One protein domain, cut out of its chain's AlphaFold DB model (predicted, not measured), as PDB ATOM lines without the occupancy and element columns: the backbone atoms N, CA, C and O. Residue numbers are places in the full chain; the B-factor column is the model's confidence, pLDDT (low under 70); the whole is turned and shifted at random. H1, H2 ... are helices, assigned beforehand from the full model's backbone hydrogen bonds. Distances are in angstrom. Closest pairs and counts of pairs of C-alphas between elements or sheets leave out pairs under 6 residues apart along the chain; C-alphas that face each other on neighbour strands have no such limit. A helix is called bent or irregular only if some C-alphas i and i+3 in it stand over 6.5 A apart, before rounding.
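AT A GLANCE: This is residues 98 to 219 of the 222 residues of the protein "DUF4124 domain-containing protein" of Rhodocyclaceae bacterium (UniProt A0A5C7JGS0). Picture an elongated, all-helix body with the long helix H1 in its middle, H2 folded back along one side of it and H3 crossing it on the other. The shorter helices H4 and H5 pack on H1 towards its two ends, H4 on residues 113 to 123 and H5 on residues 98 to 106. The 122 printed residues include five named helices, in the order H1, H2, H3, H4, H5, and no named strand. The whole is compact, with a radius of gyration of the C-alphas of 15.0 A, and spans 43 by 27 by 19 A.

HOW THE PARTS SIT: Start with H1, residues 98 to 123, the hub, which touches the four other helices. Past a tight link comes H2, residues 125 to 156; the two form a helical hairpin at a shallow tilt of 19 degrees, opposite ways, and their closest C-alphas, of Ile 103 and Ala 149, are 5.0 A apart. H3, residues 159 to 182, touches H1 at a steep tilt of 42 degrees, the same way, closest at the C-alphas of Gly 108 and Ile 169, 5.6 A apart. H4, residues 185 to 200, touches residues 113 to 123 of H1 alone, at a steep tilt of 48 degrees; the closest C-alphas, of Cys 120 and Cys 192, are 5.5 A apart. H5, residues 210 to 218, touches residues 98 to 106 of H1 alone, where the C-alphas of Ala 102 and Phe 212 come closest at 4.2 A. H5 is apart from H3 and from H4. Every O i to N i+4 pair is within hydrogen-bond range in H1 and H4, against 24 of 28 in H2, 18 of 20 in H3 and 4 of 5 in H5.

IN THESE COORDINATES: Find C-alpha 98 at (166.352, 127.894, 169.511); from there H1 runs 36.7 A to C-alpha 123 at (173.882, 162.588, 160.020). H2 covers 40.2 A and has a kink of 63 degrees near residue 143; it is irregular, with C-alphas 126 and 129 8.0 A apart. H3 covers 33.6 A and has a kink of 41 degrees near residue 176; it is irregular too, with C-alphas 176 and 179 7.0 A apart. H4 measures 22.1 A, and H5 runs 12.0 A to C-alpha 218 at (175.513, 123.824, 172.420).

THE WHOLE: Look to the C-alphas of Pro 184 and Asn 218 for the two farthest apart, at 44.5 A. The printed part has no cut and no long link. Its mean pLDDT in this predicted model is 97.3, and no printed residue is under 70.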
ATOM      1  N   ALA A  98     165.528 127.128 168.582       95.31
ATOM      2  CA  ALA A  98     166.352 127.894 169.511       95.31
ATOM      3  C   ALA A  98     167.675 128.324 168.860       95.31
ATOM      4  O   ALA A  98     168.080 129.481 168.993       95.31
ATOM      5  N   LEU A  99     168.320 127.422 168.114       95.69
ATOM      6  CA  LEU A  99     169.532 127.724 167.357       95.69
ATOM      7  C   LEU A  99     169.260 128.731 166.235       95.69
ATOM      8  O   LEU A  99     170.005 129.699 166.102       95.69
ATOM      9  N   GLU A 100     168.181 128.553 165.470       95.06
ATOM     10  CA  GLU A 100     167.789 129.502 164.420       95.06
ATOM     11  C   GLU A 100     167.549 130.902 165.003       95.06
ATOM     12  O   GLU A 100     168.100 131.890 164.513       95.06
ATOM     13  N   SER A 101     166.808 130.988 166.111       96.75
ATOM     14  CA  SER A 101     166.563 132.252 166.813       96.75
ATOM     15  C   SER A 101     167.855 132.907 167.310       96.75
ATOM     16  O   SER A 101     167.990 134.130 167.234       96.75
ATOM     17  N   ALA A 102     168.819 132.117 167.798       98.00
ATOM     18  CA  ALA A 102     170.122 132.616 168.225       98.00
ATOM     19  C   ALA A 102     170.954 133.148 167.049       98.00
ATOM     20  O   ALA A 102     171.505 134.244 167.145       98.00
ATOM     21  N   ILE A 103     170.996 132.422 165.925       98.06
ATOM     22  CA  ILE A 103     171.658 132.862 164.687       98.06
ATOM     23  C   ILE A 103     171.062 134.194 164.218       98.06
ATOM     24  O   ILE A 103     171.800 135.158 164.006       98.06
ATOM     25  N   ILE A 104     169.732 134.270 164.110       98.00
ATOM     26  CA  ILE A 104     169.016 135.487 163.702       98.00
ATOM     27  C   ILE A 104     169.307 136.639 164.667       98.00
ATOM     28  O   ILE A 104     169.510 137.768 164.228       98.00
ATOM     29  N   GLY A 105     169.345 136.372 165.974       98.00
ATOM     30  CA  GLY A 105     169.631 137.373 166.998       98.00
ATOM     31  C   GLY A 105     171.029 137.978 166.881       98.00
ATOM     32  O   GLY A 105     171.161 139.200 166.816       98.00
ATOM     33  N   VAL A 106     172.064 137.136 166.793       98.62
ATOM     34  CA  VAL A 106     173.465 137.582 166.687       98.62
ATOM     35  C   VAL A 106     173.702 138.363 165.396       98.62
ATOM     36  O   VAL A 106     174.227 139.475 165.436       98.62
ATOM     37  N   LEU A 107     173.282 137.809 164.255       98.69
ATOM     38  CA  LEU A 107     173.443 138.468 162.956       98.69
ATOM     39  C   LEU A 107     172.560 139.719 162.838       98.69
ATOM     40  O   LEU A 107     172.915 140.676 162.153       98.69
ATOM     41  N   GLY A 108     171.429 139.741 163.547       98.56
ATOM     42  CA  GLY A 108     170.576 140.914 163.682       98.56
ATOM     43  C   GLY A 108     171.242 142.056 164.437       98.56
ATOM     44  O   GLY A 108     171.128 143.198 164.000       98.56
ATOM     45  N   TYR A 109     171.962 141.771 165.527       98.56
ATOM     46  CA  TYR A 109     172.735 142.793 166.241       98.56
ATOM     47  C   TYR A 109     173.883 143.324 165.384       98.56
ATOM     48  O   TYR A 109     174.076 144.534 165.333       98.56
ATOM     49  N   GLU A 110     174.586 142.454 164.654       98.69
ATOM     50  CA  GLU A 110     175.630 142.876 163.715       98.69
ATOM     51  C   GLU A 110     175.093 143.867 162.673       98.69
ATOM     52  O   GLU A 110     175.600 144.985 162.573       98.69
ATOM     53  N   ASP A 111     174.037 143.502 161.938       98.75
ATOM     54  CA  ASP A 111     173.443 144.379 160.920       98.75
ATOM     55  C   ASP A 111     172.914 145.690 161.528       98.75
ATOM     56  O   ASP A 111     173.106 146.759 160.947       98.75
ATOM     57  N   LEU A 112     172.311 145.640 162.721       98.62
ATOM     58  CA  LEU A 112     171.794 146.827 163.399       98.62
ATOM     59  C   LEU A 112     172.912 147.807 163.779       98.62
ATOM     60  O   LEU A 112     172.772 149.006 163.531       98.62
ATOM     61  N   VAL A 113     174.029 147.317 164.329       98.62
ATOM     62  CA  VAL A 113     175.190 148.156 164.681       98.62
ATOM     63  C   VAL A 113     175.810 148.771 163.425       98.62
ATOM     64  O   VAL A 113     176.097 149.968 163.421       98.62
ATOM     65  N   MET A 114     175.951 148.006 162.335       98.50
ATOM     66  CA  MET A 114     176.527 148.528 161.085       98.50
ATOM     67  C   MET A 114     175.640 149.609 160.456       98.50
ATOM     68  O   MET A 114     176.126 150.627 159.960       98.50
ATOM     69  N   ARG A 115     174.317 149.431 160.499       98.56
ATOM     70  CA  ARG A 115     173.369 150.448 160.025       98.56
ATOM     71  C   ARG A 115     173.358 151.680 160.917       98.56
ATOM     72  O   ARG A 115     173.271 152.788 160.394       98.56
ATOM     73  N   ALA A 116     173.466 151.511 162.234       98.50
ATOM     74  CA  ALA A 116     173.570 152.634 163.157       98.50
ATOM     75  C   ALA A 116     174.811 153.485 162.856       98.50
ATOM     76  O   ALA A 116     174.692 154.701 162.719       98.50
ATOM     77  N   GLU A 117     175.967 152.853 162.641       98.50
ATOM     78  CA  GLU A 117     177.186 153.529 162.185       98.50
ATOM     79  C   GLU A 117     176.940 154.305 160.881       98.50
ATOM     80  O   GLU A 117     177.232 155.500 160.797       98.50
ATOM     81  N   GLN A 118     176.341 153.663 159.875       98.38
ATOM     82  CA  GLN A 118     176.071 154.287 158.579       98.38
ATOM     83  C   GLN A 118     175.116 155.488 158.682       98.38
ATOM     84  O   GLN A 118     175.323 156.511 158.023       98.38
ATOM     85  N   ILE A 119     174.060 155.382 159.488       98.25
ATOM     86  CA  ILE A 119     173.121 156.482 159.727       98.25
ATOM     87  C   ILE A 119     173.858 157.629 160.418       98.25
ATOM     88  O   ILE A 119     173.791 158.768 159.959       98.25
ATOM     89  N   CYS A 120     174.607 157.347 161.480       98.44
ATOM     90  CA  CYS A 120     175.216 158.385 162.302       98.44
ATOM     91  C   CYS A 120     176.374 159.107 161.623       98.44
ATOM     92  O   CYS A 120     176.480 160.328 161.728       98.44
ATOM     93  N   THR A 121     177.179 158.390 160.843       98.19
ATOM     94  CA  THR A 121     178.222 158.987 159.996       98.19
ATOM     95  C   THR A 121     177.634 159.864 158.887       98.19
ATOM     96  O   THR A 121     178.239 160.868 158.522       98.19
ATOM     97  N   ARG A 122     176.429 159.556 158.387       98.00
ATOM     98  CA  ARG A 122     175.713 160.406 157.420       98.00
ATOM     99  C   ARG A 122     175.092 161.644 158.070       98.00
ATOM    100  O   ARG A 122     175.090 162.710 157.464       98.00
ATOM    101  N   VAL A 123     174.546 161.501 159.278       97.69
ATOM    102  CA  VAL A 123     173.882 162.588 160.020       97.69
ATOM    103  C   VAL A 123     174.899 163.589 160.577       97.69
ATOM    104  O   VAL A 123     174.659 164.791 160.516       97.69
ATOM    105  N   LEU A 124     176.038 163.109 161.086       97.19
ATOM    106  CA  LEU A 124     177.126 163.926 161.633       97.19
ATOM    107  C   LEU A 124     178.493 163.459 161.098       97.19
ATOM    108  O   LEU A 124     179.243 162.792 161.817       97.19
ATOM    109  N   PRO A 125     178.871 163.848 159.866       97.25
ATOM    110  CA  PRO A 125     180.131 163.419 159.250       97.25
ATOM    111  C   PRO A 125     181.382 163.795 160.052       97.25
ATOM    112  O   PRO A 125     182.364 163.060 160.060       97.25
ATOM    113  N   THR A 126     181.349 164.907 160.788       97.56
ATOM    114  CA  THR A 126     182.461 165.347 161.650       97.56
ATOM    115  C   THR A 126     182.719 164.410 162.832       97.56
ATOM    116  O   THR A 126     183.805 164.432 163.400       97.56
ATOM    117  N   SER A 127     181.751 163.562 163.189       96.69
ATOM    118  CA  SER A 127     181.849 162.580 164.275       96.69
ATOM    119  C   SER A 127     182.139 161.159 163.774       96.69
ATOM    120  O   SER A 127     181.949 160.202 164.524       96.69
ATOM    121  N   TYR A 128     182.603 160.989 162.526       96.81
ATOM    122  CA  TYR A 128     182.802 159.659 161.937       96.81
ATOM    123  C   TYR A 128     183.717 158.756 162.778       96.81
ATOM    124  O   TYR A 128     183.402 157.587 162.966       96.81
ATOM    125  N   GLN A 129     184.801 159.304 163.346       97.81
ATOM    126  CA  GLN A 129     185.727 158.536 164.188       97.81
ATOM    127  C   GLN A 129     185.042 158.001 165.445       97.81
ATOM    128  O   GLN A 129     185.266 156.856 165.834       97.81
ATOM    129  N   ARG A 130     184.179 158.808 166.070       97.31
ATOM    130  CA  ARG A 130     183.437 158.412 167.270       97.31
ATOM    131  C   ARG A 130     182.502 157.242 166.964       97.31
ATOM    132  O   ARG A 130     182.560 156.229 167.649       97.31
ATOM    133  N   TYR A 131     181.678 157.349 165.925       97.81
ATOM    134  CA  TYR A 131     180.722 156.288 165.591       97.81
ATOM    135  C   TYR A 131     181.399 155.031 165.034       97.81
ATOM    136  O   TYR A 131     181.065 153.928 165.464       97.81
ATOM    137  N   GLY A 132     182.390 155.193 164.153       97.50
ATOM    138  CA  GLY A 132     183.143 154.075 163.586       97.50
ATOM    139  C   GLY A 132     183.909 153.290 164.649       97.50
ATOM    140  O   GLY A 132     183.794 152.071 164.719       97.50
ATOM    141  N   SER A 133     184.593 153.975 165.575       97.88
ATOM    142  CA  SER A 133     185.333 153.292 166.649       97.88
ATOM    143  C   SER A 133     184.433 152.502 167.606       97.88
ATOM    144  O   SER A 133     184.845 151.444 168.087       97.88
ATOM    145  N   ALA A 134     183.200 152.955 167.864       98.19
ATOM    146  CA  ALA A 134     182.235 152.182 168.645       98.19
ATOM    147  C   ALA A 134     181.800 150.908 167.909       98.19
ATOM    148  O   ALA A 134     181.789 149.831 168.512       98.19
ATOM    149  N   ALA A 135     181.492 151.011 166.614       98.38
ATOM    150  CA  ALA A 135     181.140 149.862 165.785       98.38
ATOM    151  C   ALA A 135     182.303 148.862 165.671       98.38
ATOM    152  O   ALA A 135     182.101 147.658 165.827       98.38
ATOM    153  N   ASP A 136     183.531 149.343 165.484       98.56
ATOM    154  CA  ASP A 136     184.729 148.502 165.427       98.56
ATOM    155  C   ASP A 136     185.027 147.829 166.768       98.56
ATOM    156  O   ASP A 136     185.322 146.633 166.814       98.56
ATOM    157  N   SER A 137     184.858 148.549 167.878       98.38
ATOM    158  CA  SER A 137     184.976 147.968 169.218       98.38
ATOM    159  C   SER A 137     183.929 146.876 169.449       98.38
ATOM    160  O   SER A 137     184.243 145.822 170.002       98.38
ATOM    161  N   TRP A 138     182.691 147.084 168.991       98.62
ATOM    162  CA  TRP A 138     181.645 146.064 169.049       98.62
ATOM    163  C   TRP A 138     182.011 144.827 168.217       98.62
ATOM    164  O   TRP A 138     181.898 143.706 168.722       98.62
ATOM    165  N   LYS A 139     182.517 145.008 166.985       98.62
ATOM    166  CA  LYS A 139     182.999 143.903 166.134       98.62
ATOM    167  C   LYS A 139     184.111 143.124 166.830       98.62
ATOM    168  O   LYS A 139     184.084 141.898 166.819       98.62
ATOM    169  N   ALA A 140     185.060 143.811 167.465       98.56
ATOM    170  CA  ALA A 140     186.162 143.170 168.174       98.56
ATOM    171  C   ALA A 140     185.671 142.278 169.328       98.56
ATOM    172  O   ALA A 140     186.149 141.155 169.481       98.56
ATOM    173  N   ARG A 141     184.677 142.734 170.102       98.38
ATOM    174  CA  ARG A 141     184.117 141.964 171.228       98.38
ATOM    175  C   ARG A 141     183.202 140.815 170.798       98.38
ATOM    176  O   ARG A 141     183.132 139.805 171.490       98.38
ATOM    177  N   ASN A 142     182.494 140.954 169.676       98.56
ATOM    178  CA  ASN A 142     181.464 139.996 169.248       98.56
ATOM    179  C   ASN A 142     181.881 139.128 168.048       98.56
ATOM    180  O   ASN A 142     181.161 138.196 167.689       98.56
ATOM    181  N   GLY A 143     183.035 139.391 167.431       98.12
ATOM    182  CA  GLY A 143     183.444 138.776 166.166       98.12
ATOM    183  C   GLY A 143     183.524 137.249 166.204       98.12
ATOM    184  O   GLY A 143     183.134 136.589 165.242       98.12
ATOM    185  N   SER A 144     183.955 136.663 167.325       97.62
ATOM    186  CA  SER A 144     183.993 135.204 167.500       97.62
ATOM    187  C   SER A 144     182.593 134.579 167.491       97.62
ATOM    188  O   SER A 144     182.374 133.572 166.811       97.62
ATOM    189  N   LEU A 145     181.637 135.204 168.186       97.75
ATOM    190  CA  LEU A 145     180.243 134.772 168.258       97.75
ATOM    191  C   LEU A 145     179.527 134.964 166.916       97.75
ATOM    192  O   LEU A 145     178.825 134.064 166.458       97.75
ATOM    193  N   VAL A 146     179.760 136.092 166.240       98.44
ATOM    194  CA  VAL A 146     179.266 136.343 164.875       98.44
ATOM    195  C   VAL A 146     179.782 135.273 163.915       98.44
ATOM    196  O   VAL A 146     179.002 134.664 163.182       98.44
ATOM    197  N   ALA A 147     181.083 134.976 163.943       98.12
ATOM    198  CA  ALA A 147     181.662 133.931 163.106       98.12
ATOM    199  C   ALA A 147     181.060 132.549 163.412       98.12
ATOM    200  O   ALA A 147     180.814 131.767 162.493       98.12
ATOM    201  N   GLN A 148     180.781 132.245 164.682       97.69
ATOM    202  CA  GLN A 148     180.099 131.011 165.073       97.69
ATOM    203  C   GLN A 148     178.666 130.949 164.531       97.69
ATOM    204  O   GLN A 148     178.299 129.927 163.956       97.69
ATOM    205  N   ALA A 149     177.893 132.031 164.637       98.12
ATOM    206  CA  ALA A 149     176.541 132.109 164.088       98.12
ATOM    207  C   ALA A 149     176.527 131.935 162.559       98.12
ATOM    208  O   ALA A 149     175.706 131.187 162.036       98.12
ATOM    209  N   ARG A 150     177.477 132.545 161.833       98.06
ATOM    210  CA  ARG A 150     177.619 132.371 160.371       98.06
ATOM    211  C   ARG A 150     177.990 130.939 159.980       98.06
ATOM    212  O   ARG A 150     177.483 130.427 158.979       98.06
ATOM    213  N   ARG A 151     178.857 130.280 160.761       97.38
ATOM    214  CA  ARG A 151     179.184 128.857 160.572       97.38
ATOM    215  C   ARG A 151     177.960 127.976 160.803       97.38
ATOM    216  O   ARG A 151     177.660 127.169 159.935       97.38
ATOM    217  N   ALA A 152     177.239 128.179 161.905       96.38
ATOM    218  CA  ALA A 152     176.011 127.444 162.199       96.38
ATOM    219  C   ALA A 152     174.963 127.633 161.095       96.38
ATOM    220  O   ALA A 152     174.427 126.658 160.588       96.38
ATOM    221  N   LEU A 153     174.764 128.868 160.627       95.94
ATOM    222  CA  LEU A 153     173.875 129.162 159.506       95.94
ATOM    223  C   LEU A 153     174.280 128.419 158.222       95.94
ATOM    224  O   LEU A 153     173.423 127.945 157.484       95.94
ATOM    225  N   THR A 154     175.581 128.328 157.943       95.50
ATOM    226  CA  THR A 154     176.109 127.613 156.769       95.50
ATOM    227  C   THR A 154     175.941 126.103 156.873       95.50
ATOM    228  O   THR A 154     175.674 125.466 155.859       95.50
ATOM    229  N   ASP A 155     176.059 125.551 158.075       95.12
ATOM    230  CA  ASP A 155     175.897 124.123 158.350       95.12
ATOM    231  C   ASP A 155     174.429 123.679 158.292       95.12
ATOM    232  O   ASP A 155     174.095 122.652 157.706       95.12
ATOM    233  N   THR A 156     173.521 124.475 158.865       92.69
ATOM    234  CA  THR A 156     172.127 124.059 159.060       92.69
ATOM    235  C   THR A 156     171.180 124.493 157.945       92.69
ATOM    236  O   THR A 156     170.059 123.992 157.882       92.69
ATOM    237  N   ALA A 157     171.579 125.429 157.077       91.81
ATOM    238  CA  ALA A 157     170.708 125.983 156.044       91.81
ATOM    239  C   ALA A 157     171.351 125.958 154.649       91.81
ATOM    240  O   ALA A 157     172.502 126.343 154.441       91.81
ATOM    241  N   ASN A 158     170.556 125.573 153.646       91.75
ATOM    242  CA  ASN A 158     170.962 125.671 152.244       91.75
ATOM    243  C   ASN A 158     171.060 127.140 151.780       91.75
ATOM    244  O   ASN A 158     170.600 128.061 152.454       91.75
ATOM    245  N   ALA A 159     171.652 127.380 150.606       93.00
ATOM    246  CA  ALA A 159     171.883 128.733 150.089       93.00
ATOM    247  C   ALA A 159     170.614 129.608 150.034       93.00
ATOM    248  O   ALA A 159     170.661 130.773 150.422       93.00
ATOM    249  N   THR A 160     169.476 129.047 149.617       92.56
ATOM    250  CA  THR A 160     168.202 129.776 149.543       92.56
ATOM    251  C   THR A 160     167.691 130.169 150.928       92.56
ATOM    252  O   THR A 160     167.323 131.322 151.138       92.56
ATOM    253  N   ALA A 161     167.698 129.241 151.887       92.19
ATOM    254  CA  ALA A 161     167.270 129.511 153.257       92.19
ATOM    255  C   ALA A 161     168.170 130.558 153.935       92.19
ATOM    256  O   ALA A 161     167.658 131.489 154.555       92.19
ATOM    257  N   ARG A 162     169.493 130.482 153.734       95.56
ATOM    258  CA  ARG A 162     170.439 131.500 154.226       95.56
ATOM    259  C   ARG A 162     170.122 132.884 153.681       95.56
ATOM    260  O   ARG A 162     170.000 133.828 154.454       95.56
ATOM    261  N   GLN A 163     169.908 132.986 152.370       96.56
ATOM    262  CA  GLN A 163     169.544 134.252 151.740       96.56
ATOM    263  C   GLN A 163     168.245 134.821 152.323       96.56
ATOM    264  O   GLN A 163     168.170 136.019 152.590       96.56
ATOM    265  N   LEU A 164     167.225 133.982 152.538       95.50
ATOM    266  CA  LEU A 164     165.956 134.413 153.132       95.50
ATOM    267  C   LEU A 164     166.132 134.904 154.572       95.50
ATOM    268  O   LEU A 164     165.575 135.945 154.917       95.50
ATOM    269  N   ILE A 165     166.931 134.208 155.383       95.81
ATOM    270  CA  ILE A 165     167.252 134.617 156.757       95.81
ATOM    271  C   ILE A 165     167.965 135.973 156.759       95.81
ATOM    272  O   ILE A 165     167.545 136.894 157.459       95.81
ATOM    273  N   GLU A 166     168.998 136.142 155.935       97.00
ATOM    274  CA  GLU A 166     169.761 137.390 155.863       97.00
ATOM    275  C   GLU A 166     168.927 138.566 155.334       97.00
ATOM    276  O   GLU A 166     169.011 139.677 155.861       97.00
ATOM    277  N   VAL A 167     168.091 138.343 154.314       97.75
ATOM    278  CA  VAL A 167     167.124 139.346 153.838       97.75
ATOM    279  C   VAL A 167     166.122 139.685 154.940       97.75
ATOM    280  O   VAL A 167     165.834 140.860 155.156       97.75
ATOM    281  N   GLY A 168     165.617 138.681 155.660       97.94
ATOM    282  CA  GLY A 168     164.691 138.861 156.774       97.94
ATOM    283  C   GLY A 168     165.279 139.732 157.883       97.94
ATOM    284  O   GLY A 168     164.620 140.672 158.329       97.94
ATOM    285  N   ILE A 169     166.535 139.484 158.264       98.31
ATOM    286  CA  ILE A 169     167.282 140.309 159.225       98.31
ATOM    287  C   ILE A 169     167.360 141.760 158.740       98.31
ATOM    288  O   ILE A 169     166.945 142.670 159.460       98.31
ATOM    289  N   ARG A 170     167.820 141.973 157.499       98.44
ATOM    290  CA  ARG A 170     167.956 143.318 156.919       98.44
ATOM    291  C   ARG A 170     166.626 144.062 156.876       98.44
ATOM    292  O   ARG A 170     166.577 145.232 157.239       98.44
ATOM    293  N   ASN A 171     165.554 143.396 156.455       98.25
ATOM    294  CA  ASN A 171     164.225 143.998 156.360       98.25
ATOM    295  C   ASN A 171     163.669 144.350 157.740       98.25
ATOM    296  O   ASN A 171     163.127 145.438 157.926       98.25
ATOM    297  N   LYS A 172     163.837 143.458 158.723       98.19
ATOM    298  CA  LYS A 172     163.418 143.708 160.104       98.19
ATOM    299  C   LYS A 172     164.140 144.920 160.684       98.19
ATOM    300  O   LYS A 172     163.489 145.820 161.208       98.19
ATOM    301  N   ASN A 173     165.463 144.974 160.553       98.38
ATOM    302  CA  ASN A 173     166.257 146.088 161.064       98.38
ATOM    303  C   ASN A 173     165.986 147.395 160.312       98.38
ATOM    304  O   ASN A 173     165.888 148.444 160.943       98.38
ATOM    305  N   ALA A 174     165.784 147.349 158.992       98.12
ATOM    306  CA  ALA A 174     165.337 148.511 158.227       98.12
ATOM    307  C   ALA A 174     163.988 149.036 158.745       98.12
ATOM    308  O   ALA A 174     163.836 150.236 158.943       98.12
ATOM    309  N   GLY A 175     163.038 148.146 159.051       97.94
ATOM    310  CA  GLY A 175     161.762 148.518 159.666       97.94
ATOM    311  C   GLY A 175     161.920 149.187 161.037       97.94
ATOM    312  O   GLY A 175     161.261 150.190 161.302       97.94
ATOM    313  N   LEU A 176     162.823 148.685 161.887       97.06
ATOM    314  CA  LEU A 176     163.129 149.293 163.193       97.06
ATOM    315  C   LEU A 176     163.751 150.691 163.056       97.06
ATOM    316  O   LEU A 176     163.455 151.583 163.850       97.06
ATOM    317  N   LEU A 177     164.598 150.890 162.047       98.38
ATOM    318  CA  LEU A 177     165.315 152.146 161.821       98.38
ATOM    319  C   LEU A 177     164.532 153.157 160.974       98.38
ATOM    320  O   LEU A 177     164.893 154.331 160.962       98.38
ATOM    321  N   ALA A 178     163.440 152.755 160.322       98.31
ATOM    322  CA  ALA A 178     162.665 153.626 159.438       98.31
ATOM    323  C   ALA A 178     162.195 154.919 160.132       98.31
ATOM    324  O   ALA A 178     162.250 156.001 159.548       98.31
ATOM    325  N   GLN A 179     161.787 154.837 161.405       97.38
ATOM    326  CA  GLN A 179     161.376 156.016 162.178       97.38
ATOM    327  C   GLN A 179     162.549 156.962 162.461       97.38
ATOM    328  O   GLN A 179     162.385 158.179 162.410       97.38
ATOM    329  N   VAL A 180     163.739 156.412 162.716       98.12
ATOM    330  CA  VAL A 180     164.969 157.193 162.906       98.12
ATOM    331  C   VAL A 180     165.331 157.902 161.604       98.12
ATOM    332  O   VAL A 180     165.610 159.097 161.607       98.12
ATOM    333  N   GLU A 181     165.272 157.198 160.473       97.94
ATOM    334  CA  GLU A 181     165.582 157.759 159.156       97.94
ATOM    335  C   GLU A 181     164.586 158.840 158.712       97.94
ATOM    336  O   GLU A 181     164.989 159.805 158.058       97.94
ATOM    337  N   ALA A 182     163.319 158.737 159.109       98.06
ATOM    338  CA  ALA A 182     162.300 159.751 158.841       98.06
ATOM    339  C   ALA A 182     162.359 160.954 159.804       98.06
ATOM    340  O   ALA A 182     161.754 161.991 159.530       98.06
ATOM    341  N   ALA A 183     163.080 160.848 160.923       98.44
ATOM    342  CA  ALA A 183     163.081 161.877 161.955       98.44
ATOM    343  C   ALA A 183     163.823 163.171 161.533       98.44
ATOM    344  O   ALA A 183     164.724 163.140 160.678       98.44
ATOM    345  N   PRO A 184     163.503 164.322 162.159       98.56
ATOM    346  CA  PRO A 184     164.275 165.553 162.003       98.56
ATOM    347  C   PRO A 184     165.741 165.382 162.422       98.56
ATOM    348  O   PRO A 184     166.076 164.518 163.236       98.56
ATOM    349  N   ALA A 185     166.620 166.251 161.913       97.56
ATOM    350  CA  ALA A 185     168.063 166.167 162.157       97.56
ATOM    351  C   ALA A 185     168.424 166.134 163.655       97.56
ATOM    352  O   ALA A 185     169.200 165.283 164.073       97.56
ATOM    353  N   ALA A 186     167.808 166.986 164.482       98.00
ATOM    354  CA  ALA A 186     168.066 167.016 165.925       98.00
ATOM    355  C   ALA A 186     167.718 165.686 166.626       98.00
ATOM    356  O   ALA A 186     168.475 165.199 167.468       98.00
ATOM    357  N   SER A 187     166.605 165.055 166.239       98.50
ATOM    358  CA  SER A 187     166.197 163.751 166.774       98.50
ATOM    359  C   SER A 187     167.137 162.635 166.325       98.50
ATOM    360  O   SER A 187     167.472 161.765 167.125       98.50
ATOM    361  N   LYS A 188     167.616 162.681 165.074       98.50
ATOM    362  CA  LYS A 188     168.633 161.747 164.570       98.50
ATOM    363  C   LYS A 188     169.946 161.867 165.334       98.50
ATOM    364  O   LYS A 188     170.521 160.847 165.689       98.50
ATOM    365  N   ILE A 189     170.391 163.090 165.623       98.25
ATOM    366  CA  ILE A 189     171.598 163.346 166.425       98.25
ATOM    367  C   ILE A 189     171.438 162.747 167.824       98.25
ATOM    368  O   ILE A 189     172.278 161.963 168.252       98.25
ATOM    369  N   THR A 190     170.312 163.029 168.486       98.44
ATOM    370  CA  THR A 190     170.014 162.489 169.824       98.44
ATOM    371  C   THR A 190     169.998 160.960 169.827       98.44
ATOM    372  O   THR A 190     170.534 160.322 170.733       98.44
ATOM    373  N   TRP A 191     169.393 160.355 168.801       98.56
ATOM    374  CA  TRP A 191     169.401 158.908 168.630       98.56
ATOM    375  C   TRP A 191     170.820 158.375 168.423       98.56
ATOM    376  O   TRP A 191     171.189 157.395 169.056       98.56
ATOM    377  N   CYS A 192     171.635 159.038 167.604       98.56
ATOM    378  CA  CYS A 192     173.020 158.650 167.365       98.56
ATOM    379  C   CYS A 192     173.888 158.700 168.619       98.56
ATOM    380  O   CYS A 192     174.653 157.768 168.859       98.56
ATOM    381  N   ASP A 193     173.737 159.737 169.440       98.19
ATOM    382  CA  ASP A 193     174.439 159.837 170.717       98.19
ATOM    383  C   ASP A 193     174.050 158.696 171.665       98.19
ATOM    384  O   ASP A 193     174.925 158.059 172.252       98.19
ATOM    385  N   ARG A 194     172.750 158.377 171.768       98.50
ATOM    386  CA  ARG A 194     172.276 157.246 172.581       98.50
ATOM    387  C   ARG A 194     172.766 155.902 172.043       98.50
ATOM    388  O   ARG A 194     173.284 155.101 172.815       98.50
ATOM    389  N   SER A 195     172.617 155.655 170.743       98.12
ATOM    390  CA  SER A 195     173.051 154.411 170.103       98.12
ATOM    391  C   SER A 195     174.551 154.194 170.281       98.12
ATOM    392  O   SER A 195     174.976 153.093 170.623       98.12
ATOM    393  N   PHE A 196     175.358 155.247 170.111       98.19
ATOM    394  CA  PHE A 196     176.790 155.204 170.398       98.19
ATOM    395  C   PHE A 196     177.053 154.765 171.838       98.19
ATOM    396  O   PHE A 196     177.841 153.849 172.058       98.19
ATOM    397  N   ASP A 197     176.383 155.388 172.804       98.12
ATOM    398  CA  ASP A 197     176.552 155.082 174.220       98.12
ATOM    399  C   ASP A 197     176.209 153.621 174.542       98.12
ATOM    400  O   ASP A 197     176.952 152.957 175.263       98.12
ATOM    401  N   GLU A 198     175.110 153.102 173.994       98.19
ATOM    402  CA  GLU A 198     174.682 151.709 174.174       98.19
ATOM    403  C   GLU A 198     175.680 150.715 173.556       98.19
ATOM    404  O   GLU A 198     176.037 149.715 174.188       98.19
ATOM    405  N   ILE A 199     176.185 151.002 172.352       98.31
ATOM    406  CA  ILE A 199     177.188 150.174 171.666       98.31
ATOM    407  C   ILE A 199     178.531 150.215 172.411       98.31
ATOM    408  O   ILE A 199     179.157 149.174 172.640       98.31
ATOM    409  N   ALA A 200     178.975 151.403 172.825       97.69
ATOM    410  CA  ALA A 200     180.242 151.608 173.518       97.69
ATOM    411  C   ALA A 200     180.253 150.947 174.904       97.69
ATOM    412  O   ALA A 200     181.257 150.349 175.286       97.69
ATOM    413  N   LYS A 201     179.126 150.991 175.627       97.81
ATOM    414  CA  LYS A 201     178.958 150.353 176.946       97.81
ATOM    415  C   LYS A 201     178.703 148.842 176.870       97.81
ATOM    416  O   LYS A 201     178.570 148.206 177.910       97.81
ATOM    417  N   GLY A 202     178.611 148.265 175.669       97.62
ATOM    418  CA  GLY A 202     178.373 146.832 175.477       97.62
ATOM    419  C   GLY A 202     176.936 146.385 175.761       97.62
ATOM    420  O   GLY A 202     176.673 145.190 175.862       97.62
ATOM    421  N   VAL A 203     175.973 147.309 175.849       97.56
ATOM    422  CA  VAL A 203     174.543 146.969 176.012       97.56
ATOM    423  C   VAL A 203     174.058 146.127 174.829       97.56
ATOM    424  O   VAL A 203     173.284 145.189 174.996       97.56
ATOM    425  N   MET A 204     174.578 146.433 173.639       97.31
ATOM    426  CA  MET A 204     174.289 145.730 172.388       97.31
ATOM    427  C   MET A 204     175.202 144.521 172.136       97.31
ATOM    428  O   MET A 204     175.192 143.967 171.036       97.31
ATOM    429  N   ASP A 205     176.026 144.104 173.099       98.12
ATOM    430  CA  ASP A 205     176.882 142.936 172.912       98.12
ATOM    431  C   ASP A 205     176.051 141.650 172.946       98.12
ATOM    432  O   ASP A 205     175.351 141.344 173.912       98.12
ATOM    433  N   ALA A 206     176.146 140.859 171.881       96.50
ATOM    434  CA  ALA A 206     175.351 139.651 171.719       96.50
ATOM    435  C   ALA A 206     175.673 138.589 172.787       96.50
ATOM    436  O   ALA A 206     174.793 137.817 173.170       96.50
ATOM    437  N   HIS A 207     176.898 138.585 173.323       95.12
ATOM    438  CA  HIS A 207     177.295 137.667 174.393       95.12
ATOM    439  C   HIS A 207     176.636 137.966 175.749       95.12
ATOM    440  O   HIS A 207     176.587 137.082 176.603       95.12
ATOM    441  N   ASN A 208     176.066 139.162 175.934       95.50
ATOM    442  CA  ASN A 208     175.301 139.508 177.134       95.50
ATOM    443  C   ASN A 208     173.873 138.940 177.108       95.50
ATOM    444  O   ASN A 208     173.158 139.012 178.108       95.50
ATOM    445  N   ASN A 209     173.440 138.359 175.984       95.75
ATOM    446  CA  ASN A 209     172.107 137.796 175.842       95.75
ATOM    447  C   ASN A 209     172.138 136.255 175.914       95.75
ATOM    448  O   ASN A 209     172.532 135.593 174.946       95.75
ATOM    449  N   PRO A 210     171.658 135.641 177.015       95.19
ATOM    450  CA  PRO A 210     171.692 134.188 177.177       95.19
ATOM    451  C   PRO A 210     170.857 133.447 176.122       95.19
ATOM    452  O   PRO A 210     171.171 132.306 175.790       95.19
ATOM    453  N   LYS A 211     169.846 134.101 175.524       95.94
ATOM    454  CA  LYS A 211     169.041 133.513 174.438       95.94
ATOM    455  C   LYS A 211     169.864 133.235 173.181       95.94
ATOM    456  O   LYS A 211     169.471 132.393 172.384       95.94
ATOM    457  N   PHE A 212     170.978 133.940 172.997       96.00
ATOM    458  CA  PHE A 212     171.893 133.712 171.881       96.00
ATOM    459  C   PHE A 212     172.996 132.735 172.277       96.00
ATOM    460  O   PHE A 212     173.318 131.814 171.529       96.00
ATOM    461  N   MET A 213     173.543 132.917 173.481       95.75
ATOM    462  CA  MET A 213     174.698 132.157 173.945       95.75
ATOM    463  C   MET A 213     174.395 130.678 174.141       95.75
ATOM    464  O   MET A 213     175.171 129.846 173.682       95.75
ATOM    465  N   THR A 214     173.282 130.321 174.788       94.62
ATOM    466  CA  THR A 214     173.010 128.914 175.117       94.62
ATOM    467  C   THR A 214     172.870 128.034 173.868       94.62
ATOM    468  O   THR A 214     173.564 127.016 173.799       94.62
ATOM    469  N   PRO A 215     172.068 128.394 172.844       96.25
ATOM    470  CA  PRO A 215     171.949 127.557 171.651       96.25
ATOM    471  C   PRO A 215     173.254 127.479 170.846       96.25
ATOM    472  O   PRO A 215     173.642 126.399 170.406       96.25
ATOM    473  N   LEU A 216     173.981 128.595 170.706       95.44
ATOM    474  CA  LEU A 216     175.244 128.622 169.957       95.44
ATOM    475  C   LEU A 216     176.379 127.885 170.681       95.44
ATOM    476  O   LEU A 216     177.183 127.223 170.032       95.44
ATOM    477  N   ALA A 217     176.432 127.930 172.014       94.56
ATOM    478  CA  ALA A 217     177.401 127.164 172.798       94.56
ATOM    479  C   ALA A 217     177.164 125.648 172.701       94.56
ATOM    480  O   ALA A 217     178.120 124.867 172.723       94.56
ATOM    481  N   ASN A 218     175.902 125.229 172.562       93.75
ATOM    482  CA  ASN A 218     175.513 123.824 172.420       93.75
ATOM    483  C   ASN A 218     175.599 123.315 170.977       93.75
ATOM    484  O   ASN A 218     175.675 122.107 170.763       93.75
ATOM    485  N   TYR A 219     175.631 124.214 169.992       93.81
ATOM    486  CA  TYR A 219     175.779 123.849 168.591       93.81
ATOM    487  C   TYR A 219     177.090 123.087 168.342       93.81
ATOM    488  O   TYR A 219     178.178 123.466 168.794       93.81
TER     489      TYR A 219